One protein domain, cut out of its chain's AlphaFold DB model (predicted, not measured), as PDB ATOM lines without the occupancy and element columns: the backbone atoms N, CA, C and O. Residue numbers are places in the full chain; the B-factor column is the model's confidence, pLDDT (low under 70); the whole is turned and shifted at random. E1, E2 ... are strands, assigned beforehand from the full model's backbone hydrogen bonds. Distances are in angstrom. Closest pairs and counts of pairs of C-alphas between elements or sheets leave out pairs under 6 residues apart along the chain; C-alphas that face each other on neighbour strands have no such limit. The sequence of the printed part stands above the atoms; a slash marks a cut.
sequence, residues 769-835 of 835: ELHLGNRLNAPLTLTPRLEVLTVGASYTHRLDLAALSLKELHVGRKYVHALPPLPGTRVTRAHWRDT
ATOM      1  N   GLU A 769     -35.750 -11.143 -11.422       92.81
ATOM      2  CA  GLU A 769     -35.598  -9.702 -11.632       92.81
ATOM      3  C   GLU A 769     -36.918  -9.108 -12.133       92.81
ATOM      4  O   GLU A 769     -37.488  -9.577 -13.122       92.81
ATOM      5  N   LEU A 770     -37.421  -8.094 -11.426       90.69
ATOM      6  CA  LEU A 770     -38.656  -7.389 -11.760       90.69
ATOM      7  C   LEU A 770     -38.417  -5.881 -11.737       90.69
ATOM      8  O   LEU A 770     -38.224  -5.294 -10.669       90.69
ATOM      9  N   HIS A 771     -38.492  -5.248 -12.904       89.75
ATOM     10  CA  HIS A 771     -38.411  -3.797 -13.042       89.75
ATOM     11  C   HIS A 771     -39.756  -3.238 -13.500       89.75
ATOM     12  O   HIS A 771     -40.273  -3.618 -14.549       89.75
ATOM     13  N   LEU A 772     -40.330  -2.345 -12.694       87.19
ATOM     14  CA  LEU A 772     -41.650  -1.764 -12.916       87.19
ATOM     15  C   LEU A 772     -41.561  -0.324 -13.416       87.19
ATOM     16  O   LEU A 772     -40.737   0.459 -12.937       87.19
ATOM     17  N   GLY A 773     -42.491   0.025 -14.304       82.06
ATOM     18  CA  GLY A 773     -42.641   1.357 -14.873       82.06
ATOM     19  C   GLY A 773     -42.818   2.476 -13.848       82.06
ATOM     20  O   GLY A 773     -43.321   2.284 -12.739       82.06
ATOM     21  N   ASN A 774     -42.432   3.688 -14.244       83.75
ATOM     22  CA  ASN A 774     -42.557   4.905 -13.446       83.75
ATOM     23  C   ASN A 774     -44.010   5.351 -13.177       83.75
ATOM     24  O   ASN A 774     -44.216   6.148 -12.248       83.75
ATOM     25  N   ARG A 775     -45.004   4.857 -13.933       83.12
ATOM     26  CA  ARG A 775     -46.439   5.092 -13.679       83.12
ATOM     27  C   ARG A 775     -47.084   4.045 -12.768       83.12
ATOM     28  O   ARG A 775     -47.682   4.474 -11.781       83.12
ATOM     29  N   LEU A 776     -46.896   2.749 -13.048       84.38
ATOM     30  CA  LEU A 776     -47.579   1.626 -12.391       84.38
ATOM     31  C   LEU A 776     -47.804   1.835 -10.891       84.38
ATOM     32  O   LEU A 776     -46.861   1.816 -10.095       84.38
ATOM     33  N   ASN A 777     -49.071   1.959 -10.495       83.50
ATOM     34  CA  ASN A 777     -49.464   2.081  -9.090       83.50
ATOM     35  C   ASN A 777     -50.548   1.060  -8.692       83.50
ATOM     36  O   ASN A 777     -51.525   1.396  -8.029       83.50
ATOM     37  N   ALA A 778     -50.363  -0.204  -9.083       83.12
ATOM     38  CA  ALA A 778     -51.207  -1.328  -8.672       83.12
ATOM     39  C   ALA A 778     -50.642  -2.064  -7.429       83.12
ATOM     40  O   ALA A 778     -49.423  -2.121  -7.246       83.12
ATOM     41  N   PRO A 779     -51.476  -2.681  -6.568       82.38
ATOM     42  CA  PRO A 779     -50.990  -3.591  -5.528       82.38
ATOM     43  C   PRO A 779     -50.317  -4.827  -6.154       82.38
ATOM     44  O   PRO A 779     -50.809  -5.371  -7.140       82.38
ATOM     45  N   LEU A 780     -49.196  -5.275  -5.579       82.06
ATOM     46  CA  LEU A 780     -48.368  -6.358  -6.127       82.06
ATOM     47  C   LEU A 780     -48.356  -7.595  -5.223       82.06
ATOM     48  O   LEU A 780     -48.130  -7.484  -4.019       82.06
ATOM     49  N   THR A 781     -48.473  -8.770  -5.839       83.44
ATOM     50  CA  THR A 781     -48.167 -10.066  -5.218       83.44
ATOM     51  C   THR A 781     -46.797 -10.524  -5.717       83.44
ATOM     52  O   THR A 781     -46.659 -10.930  -6.870       83.44
ATOM     53  N   LEU A 782     -45.770 -10.416  -4.873       83.31
ATOM     54  CA  LEU A 782     -44.384 -10.744  -5.230       83.31
ATOM     55  C   LEU A 782     -44.081 -12.239  -5.027       83.31
ATOM     56  O   LEU A 782     -44.651 -12.886  -4.149       83.31
ATOM     57  N   THR A 783     -43.165 -12.790  -5.827       82.94
ATOM     58  CA  THR A 783     -42.747 -14.199  -5.752       82.94
ATOM     59  C   THR A 783     -41.508 -14.373  -4.858       82.94
ATOM     60  O   THR A 783     -40.602 -13.541  -4.890       82.94
ATOM     61  N   PRO A 784     -41.395 -15.467  -4.077       82.75
ATOM     62  CA  PRO A 784     -40.340 -15.623  -3.064       82.75
ATOM     63  C   PRO A 784     -38.925 -15.845  -3.626       82.75
ATOM     64  O   PRO A 784     -37.964 -15.868  -2.861       82.75
ATOM     65  N   ARG A 785     -38.780 -16.022  -4.947       86.62
ATOM     66  CA  ARG A 785     -37.484 -16.162  -5.638       86.62
ATOM     67  C   ARG A 785     -36.915 -14.846  -6.175       86.62
ATOM     68  O   ARG A 785     -35.845 -14.866  -6.773       86.62
ATOM     69  N   LEU A 786     -37.611 -13.730  -5.962       88.25
ATOM     70  CA  LEU A 786     -37.182 -12.432  -6.458       88.25
ATOM     71  C   LEU A 786     -35.881 -11.982  -5.767       88.25
ATOM     72  O   LEU A 786     -35.822 -11.863  -4.541       88.25
ATOM     73  N   GLU A 787     -34.852 -11.734  -6.573       90.81
ATOM     74  CA  GLU A 787     -33.524 -11.265  -6.172       90.81
ATOM     75  C   GLU A 787     -33.358  -9.753  -6.414       90.81
ATOM     76  O   GLU A 787     -32.693  -9.082  -5.624       90.81
ATOM     77  N   VAL A 788     -33.970  -9.203  -7.466       90.12
ATOM     78  CA  VAL A 788     -33.912  -7.776  -7.819       90.12
ATOM     79  C   VAL A 788     -35.325  -7.231  -8.009       90.12
ATOM     80  O   VAL A 788     -36.114  -7.776  -8.783       90.12
ATOM     81  N   LEU A 789     -35.637  -6.130  -7.323       90.56
ATOM     82  CA  LEU A 789     -36.904  -5.414  -7.473       90.56
ATOM     83  C   LEU A 789     -36.662  -3.921  -7.710       90.56
ATOM     84  O   LEU A 789     -36.112  -3.239  -6.846       90.56
ATOM     85  N   THR A 790     -37.148  -3.388  -8.829       89.44
ATOM     86  CA  THR A 790     -37.284  -1.943  -9.059       89.44
ATOM     87  C   THR A 790     -38.759  -1.563  -9.070       89.44
ATOM     88  O   THR A 790     -39.495  -1.995  -9.952       89.44
ATOM     89  N   VAL A 791     -39.189  -0.723  -8.123       87.94
ATOM     90  CA  VAL A 791     -40.520  -0.094  -8.143       87.94
ATOM     91  C   VAL A 791     -40.406   1.364  -8.589       87.94
ATOM     92  O   VAL A 791     -39.643   2.140  -8.008       87.94
ATOM     93  N   GLY A 792     -41.145   1.731  -9.637       83.94
ATOM     94  CA  GLY A 792     -41.044   3.037 -10.286       83.94
ATOM     95  C   GLY A 792     -41.521   4.222  -9.438       83.94
ATOM     96  O   GLY A 792     -42.111   4.077  -8.365       83.94
ATOM     97  N   ALA A 793     -41.247   5.437  -9.920       84.62
ATOM     98  CA  ALA A 793     -41.386   6.682  -9.166       84.62
ATOM     99  C   ALA A 793     -42.782   6.936  -8.587       84.62
ATOM    100  O   ALA A 793     -42.869   7.598  -7.549       84.62
ATOM    101  N   SER A 794     -43.847   6.436  -9.219       85.31
ATOM    102  CA  SER A 794     -45.225   6.644  -8.765       85.31
ATOM    103  C   SER A 794     -45.756   5.613  -7.769       85.31
ATOM    104  O   SER A 794     -46.860   5.817  -7.272       85.31
ATOM    105  N   TYR A 795     -44.997   4.566  -7.435       86.00
ATOM    106  CA  TYR A 795     -45.488   3.475  -6.591       86.00
ATOM    107  C   TYR A 795     -45.742   3.915  -5.135       86.00
ATOM    108  O   TYR A 795     -44.830   4.352  -4.428       86.00
ATOM    109  N   THR A 796     -46.989   3.774  -4.673       86.38
ATOM    110  CA  THR A 796     -47.466   4.217  -3.343       86.38
ATOM    111  C   THR A 796     -48.072   3.115  -2.473       86.38
ATOM    112  O   THR A 796     -48.335   3.348  -1.292       86.38
ATOM    113  N   HIS A 797     -48.292   1.913  -3.009       85.50
ATOM    114  CA  HIS A 797     -48.806   0.784  -2.231       85.50
ATOM    115  C   HIS A 797     -47.729   0.205  -1.301       85.50
ATOM    116  O   HIS A 797     -46.535   0.398  -1.511       85.50
ATOM    117  N   ARG A 798     -48.144  -0.499  -0.241       85.38
ATOM    118  CA  ARG A 798     -47.218  -1.191   0.663       85.38
ATOM    119  C   ARG A 798     -46.788  -2.515   0.035       85.38
ATOM    120  O   ARG A 798     -47.644  -3.330  -0.292       85.38
ATOM    121  N   LEU A 799     -45.481  -2.740  -0.068       85.31
ATOM    122  CA  LEU A 799     -44.917  -4.030  -0.469       85.31
ATOM    123  C   LEU A 799     -44.826  -4.958   0.749       85.31
ATOM    124  O   LEU A 799     -44.401  -4.518   1.824       85.31
ATOM    125  N   ASP A 800     -45.171  -6.235   0.580       84.69
ATOM    126  CA  ASP A 800     -44.728  -7.274   1.510       84.69
ATOM    127  C   ASP A 800     -43.387  -7.833   1.029       84.69
ATOM    128  O   ASP A 800     -43.285  -8.450  -0.029       84.69
ATOM    129  N   LEU A 801     -42.344  -7.542   1.803       83.44
ATOM    130  CA  LEU A 801     -40.963  -7.932   1.530       83.44
ATOM    131  C   LEU A 801     -40.449  -8.945   2.567       83.44
ATOM    132  O   LEU A 801     -39.294  -9.350   2.496       83.44
ATOM    133  N   ALA A 802     -41.274  -9.342   3.546       75.38
ATOM    134  CA  ALA A 802     -40.823 -10.108   4.712       75.38
ATOM    135  C   ALA A 802     -40.432 -11.565   4.393       75.38
ATOM    136  O   ALA A 802     -39.718 -12.190   5.173       75.38
ATOM    137  N   ALA A 803     -40.888 -12.092   3.253       75.44
ATOM    138  CA  ALA A 803     -40.597 -13.444   2.772       75.44
ATOM    139  C   ALA A 803     -39.648 -13.478   1.552       75.44
ATOM    140  O   ALA A 803     -39.520 -14.522   0.912       75.44
ATOM    141  N   LEU A 804     -39.015 -12.351   1.195       81.38
ATOM    142  CA  LEU A 804     -38.185 -12.224  -0.012       81.38
ATOM    143  C   LEU A 804     -36.688 -12.212   0.319       81.38
ATOM    144  O   LEU A 804     -36.265 -11.613   1.305       81.38
ATOM    145  N   SER A 805     -35.875 -12.821  -0.546       83.06
ATOM    146  CA  SER A 805     -34.407 -12.872  -0.421       83.06
ATOM    147  C   SER A 805     -33.723 -11.907  -1.402       83.06
ATOM    148  O   SER A 805     -32.875 -12.304  -2.198       83.06
ATOM    149  N   LEU A 806     -34.127 -10.633  -1.366       86.12
ATOM    150  CA  LEU A 806     -33.650  -9.604  -2.296       86.12
ATOM    151  C   LEU A 806     -32.151  -9.307  -2.117       86.12
ATOM    152  O   LEU A 806     -31.690  -8.999  -1.016       86.12
ATOM    153  N   LYS A 807     -31.414  -9.305  -3.228       89.25
ATOM    154  CA  LYS A 807     -30.051  -8.774  -3.360       89.25
ATOM    155  C   LYS A 807     -30.074  -7.264  -3.576       89.25
ATOM    156  O   LYS A 807     -29.325  -6.558  -2.911       89.25
ATOM    157  N   GLU A 808     -30.955  -6.759  -4.441       89.44
ATOM    158  CA  GLU A 808     -31.092  -5.321  -4.716       89.44
ATOM    159  C   GLU A 808     -32.565  -4.877  -4.692       89.44
ATOM    160  O   GLU A 808     -33.464  -5.579  -5.159       89.44
ATOM    161  N   LEU A 809     -32.819  -3.690  -4.130       89.69
ATOM    162  CA  LEU A 809     -34.154  -3.097  -4.022       89.69
ATOM    163  C   LEU A 809     -34.094  -1.609  -4.376       89.69
ATOM    164  O   LEU A 809     -33.550  -0.808  -3.620       89.69
ATOM    165  N   HIS A 810     -34.673  -1.242  -5.513       89.00
ATOM    166  CA  HIS A 810     -34.695   0.118  -6.045       89.00
ATOM    167  C   HIS A 810     -36.090   0.719  -5.857       89.00
ATOM    168  O   HIS A 810     -37.074   0.204  -6.388       89.00
ATOM    169  N   VAL A 811     -36.182   1.799  -5.080       88.56
ATOM    170  CA  VAL A 811     -37.460   2.336  -4.589       88.56
ATOM    171  C   VAL A 811     -37.732   3.748  -5.111       88.56
ATOM    172  O   VAL A 811     -36.985   4.683  -4.815       88.56
ATOM    173  N   GLY A 812     -38.831   3.912  -5.849       84.06
ATOM    174  CA  GLY A 812     -39.272   5.170  -6.451       84.06
ATOM    175  C   GLY A 812     -39.646   6.307  -5.485       84.06
ATOM    176  O   GLY A 812     -39.920   6.104  -4.301       84.06
ATOM    177  N   ARG A 813     -39.679   7.536  -6.028       83.38
ATOM    178  CA  ARG A 813     -39.815   8.807  -5.286       83.38
ATOM    179  C   ARG A 813     -41.058   8.893  -4.376       83.38
ATOM    180  O   ARG A 813     -40.959   9.496  -3.311       83.38
ATOM    181  N   LYS A 814     -42.215   8.329  -4.762       84.62
ATOM    182  CA  LYS A 814     -43.475   8.414  -3.983       84.62
ATOM    183  C   LYS A 814     -43.650   7.318  -2.913       84.62
ATOM    184  O   LYS A 814     -44.649   7.337  -2.193       84.62
ATOM    185  N   TYR A 815     -42.704   6.388  -2.758       86.12
ATOM    186  CA  TYR A 815     -42.833   5.297  -1.788       86.12
ATOM    187  C   TYR A 815     -42.543   5.756  -0.350       86.12
ATOM    188  O   TYR A 815     -41.390   5.870   0.078       86.12
ATOM    189  N   VAL A 816     -43.606   5.992   0.420       85.12
ATOM    190  CA  VAL A 816     -43.527   6.512   1.799       85.12
ATOM    191  C   VAL A 816     -43.519   5.439   2.895       85.12
ATOM    192  O   VAL A 816     -43.307   5.768   4.061       85.12
ATOM    193  N   HIS A 817     -43.736   4.161   2.565       85.19
ATOM    194  CA  HIS A 817     -43.821   3.097   3.577       85.19
ATOM    195  C   HIS A 817     -42.459   2.772   4.201       85.19
ATOM    196  O   HIS A 817     -41.410   2.836   3.550       85.19
ATOM    197  N   ALA A 818     -42.487   2.365   5.470       82.62
ATOM    198  CA  ALA A 818     -41.328   1.790   6.137       82.62
ATOM    199  C   ALA A 818     -40.966   0.440   5.494       82.62
ATOM    200  O   ALA A 818     -41.833  -0.412   5.289       82.62
ATOM    201  N   LEU A 819     -39.683   0.250   5.191       83.81
ATOM    202  CA  LEU A 819     -39.143  -1.038   4.761       83.81
ATOM    203  C   LEU A 819     -38.834  -1.900   6.001       83.81
ATOM    204  O   LEU A 819     -38.417  -1.345   7.022       83.81
ATOM    205  N   PRO A 820     -39.024  -3.231   5.944       83.19
ATOM    206  CA  PRO A 820     -38.532  -4.129   6.986       83.19
ATOM    207  C   PRO A 820     -36.989  -4.146   7.013       83.19
ATOM    208  O   PRO A 820     -36.351  -3.669   6.070       83.19
ATOM    209  N   PRO A 821     -36.357  -4.702   8.064       77.94
ATOM    210  CA  PRO A 821     -34.925  -4.980   8.037       77.94
ATOM    211  C   PRO A 821     -34.609  -5.996   6.928       77.94
ATOM    212  O   PRO A 821     -35.067  -7.134   6.976       77.94
ATOM    213  N   LEU A 822     -33.821  -5.569   5.942       82.19
ATOM    214  CA  LEU A 822     -33.427  -6.347   4.763       82.19
ATOM    215  C   LEU A 822     -31.905  -6.602   4.804       82.19
ATOM    216  O   LEU A 822     -31.129  -5.809   4.262       82.19
ATOM    217  N   PRO A 823     -31.436  -7.636   5.530       75.00
ATOM    218  CA  PRO A 823     -30.010  -7.875   5.739       75.00
ATOM    219  C   PRO A 823     -29.330  -8.358   4.451       75.00
ATOM    220  O   PRO A 823     -29.717  -9.368   3.876       75.00
ATOM    221  N   GLY A 824     -28.286  -7.647   4.020       80.06
ATOM    222  CA  GLY A 824     -27.536  -7.958   2.796       80.06
ATOM    223  C   GLY A 824     -28.126  -7.372   1.507       80.06
ATOM    224  O   GLY A 824     -27.448  -7.390   0.484       80.06
ATOM    225  N   THR A 825     -29.332  -6.799   1.547       86.00
ATOM    226  CA  THR A 825     -29.960  -6.159   0.382       86.00
ATOM    227  C   THR A 825     -29.389  -4.759   0.136       86.00
ATOM    228  O   THR A 825     -29.432  -3.893   1.014       86.00
ATOM    229  N   ARG A 826     -28.930  -4.482  -1.089       85.56
ATOM    230  CA  ARG A 826     -28.588  -3.129  -1.544       85.56
ATOM    231  C   ARG A 826     -29.873  -2.344  -1.812       85.56
ATOM    232  O   ARG A 826     -30.457  -2.415  -2.892       85.56
ATOM    233  N   VAL A 827     -30.339  -1.605  -0.808       85.81
ATOM    234  CA  VAL A 827     -31.496  -0.714  -0.954       85.81
ATOM    235  C   VAL A 827     -31.043   0.621  -1.542       85.81
ATOM    236  O   VAL A 827     -30.292   1.360  -0.904       85.81
ATOM    237  N   THR A 828     -31.542   0.966  -2.726       84.19
ATOM    238  CA  THR A 828     -31.453   2.320  -3.279       84.19
ATOM    239  C   THR A 828     -32.831   2.980  -3.244       84.19
ATOM    240  O   THR A 828     -33.867   2.345  -3.447       84.19
ATOM    241  N   ARG A 829     -32.869   4.284  -2.963       78.50
ATOM    242  CA  ARG A 829     -34.089   5.094  -3.041       78.50
ATOM    243  C   ARG A 829     -33.843   6.232  -4.016       78.50
ATOM    244  O   ARG A 829     -32.832   6.925  -3.908       78.50
ATOM    245  N   ALA A 830     -34.771   6.434  -4.947       67.06
ATOM    246  CA  ALA A 830     -34.758   7.557  -5.871       67.06
ATOM    247  C   ALA A 830     -34.933   8.857  -5.072       67.06
ATOM    248  O   ALA A 830     -36.048   9.260  -4.739       67.06
ATOM    249  N   HIS A 831     -33.814   9.478  -4.701       43.34
ATOM    250  CA  HIS A 831     -33.819  10.700  -3.911       43.34
ATOM    251  C   HIS A 831     -34.388  11.886  -4.694       43.34
ATOM    252  O   HIS A 831     -34.329  11.959  -5.923       43.34
ATOM    253  N   TRP A 832     -34.902  12.844  -3.928       37.09
ATOM    254  CA  TRP A 832     -35.185  14.202  -4.368       37.09
ATOM    255  C   TRP A 832     -33.890  14.819  -4.931       37.09
ATOM    256  O   TRP A 832     -32.953  15.100  -4.184       37.09
ATOM    257  N   ARG A 833     -33.824  14.972  -6.255       28.14
ATOM    258  CA  ARG A 833     -32.838  15.788  -6.970       28.14
ATOM    259  C   ARG A 833     -33.590  16.585  -8.022       28.14
ATOM    260  O   ARG A 833     -33.836  16.070  -9.107       28.14
ATOM    261  N   ASP A 834     -33.961  17.790  -7.613       29.55
ATOM    262  CA  ASP A 834     -34.461  18.901  -8.419       29.55
ATOM    263  C   ASP A 834     -34.060  20.186  -7.659       29.55
ATOM    264  O   ASP A 834     -34.868  20.781  -6.947       29.55
ATOM    265  N   THR A 835     -32.763  20.515  -7.722       28.36
ATOM    266  CA  THR A 835     -32.104  21.749  -7.232       28.36
ATOM    267  C   THR A 835     -30.845  21.985  -8.053       28.36
ATOM    268  O   THR A 835     -30.024  21.034  -8.066       28.36
TER     269      THR A 835
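AT A GLANCE: This is residues 769 to 835 of the 835 residues of an uncharacterized protein of Tribonema minus (UniProt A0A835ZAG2). With little regular structure, the domain is a short solenoid, a chain wound in stacked turns: strands E1 to E4 lie side by side as one wall, and the links between them complete the turns. Residues 830 to 835 stick out as a tail after E4. The 67 printed residues, with no named helix, hold four named strands, ordered E1 E2 E3 E4 along the chain and across the parallel sheet; the class is all strand, with 15 residues in named elements. The whole is compact, radius of gyration of the C-alphas 11.5 A, spanning 36 by 24 by 20 A.

HOW THE PARTS SIT: Inner strands E2, residues 788 to 791, and E3, residues 808 to 811, are parallel at 2 degrees; N 810 and O 789, 2.8 A apart, are within hydrogen-bond range. Edge strand E1, residues 769 to 771, is parallel to E2 at 14 degrees, with N 790 and O 770 within range at 2.9 A. Edge strand E4, residues 826 to 829, is parallel to E3 at 11 degrees, with N 828 and O 809 within range at 2.8 A. E1 is apart from E3 and E4.

IN THESE COORDINATES: E1 spans 6.7 A from C-alpha 769 at (-35.598, -9.702, -11.632), E2 10.1 A, E3 10.0 A, and E4 10.0 A to C-alpha 829 at (-34.089, 5.094, -3.041).

THE WHOLE: The C-alphas farthest apart, of Pro 784 and Thr 835, are 38.5 A apart. The printed part has no cut. The three links are long, with 16, 16 and 14 residues. Residues 830 to 835 have pLDDT under 70.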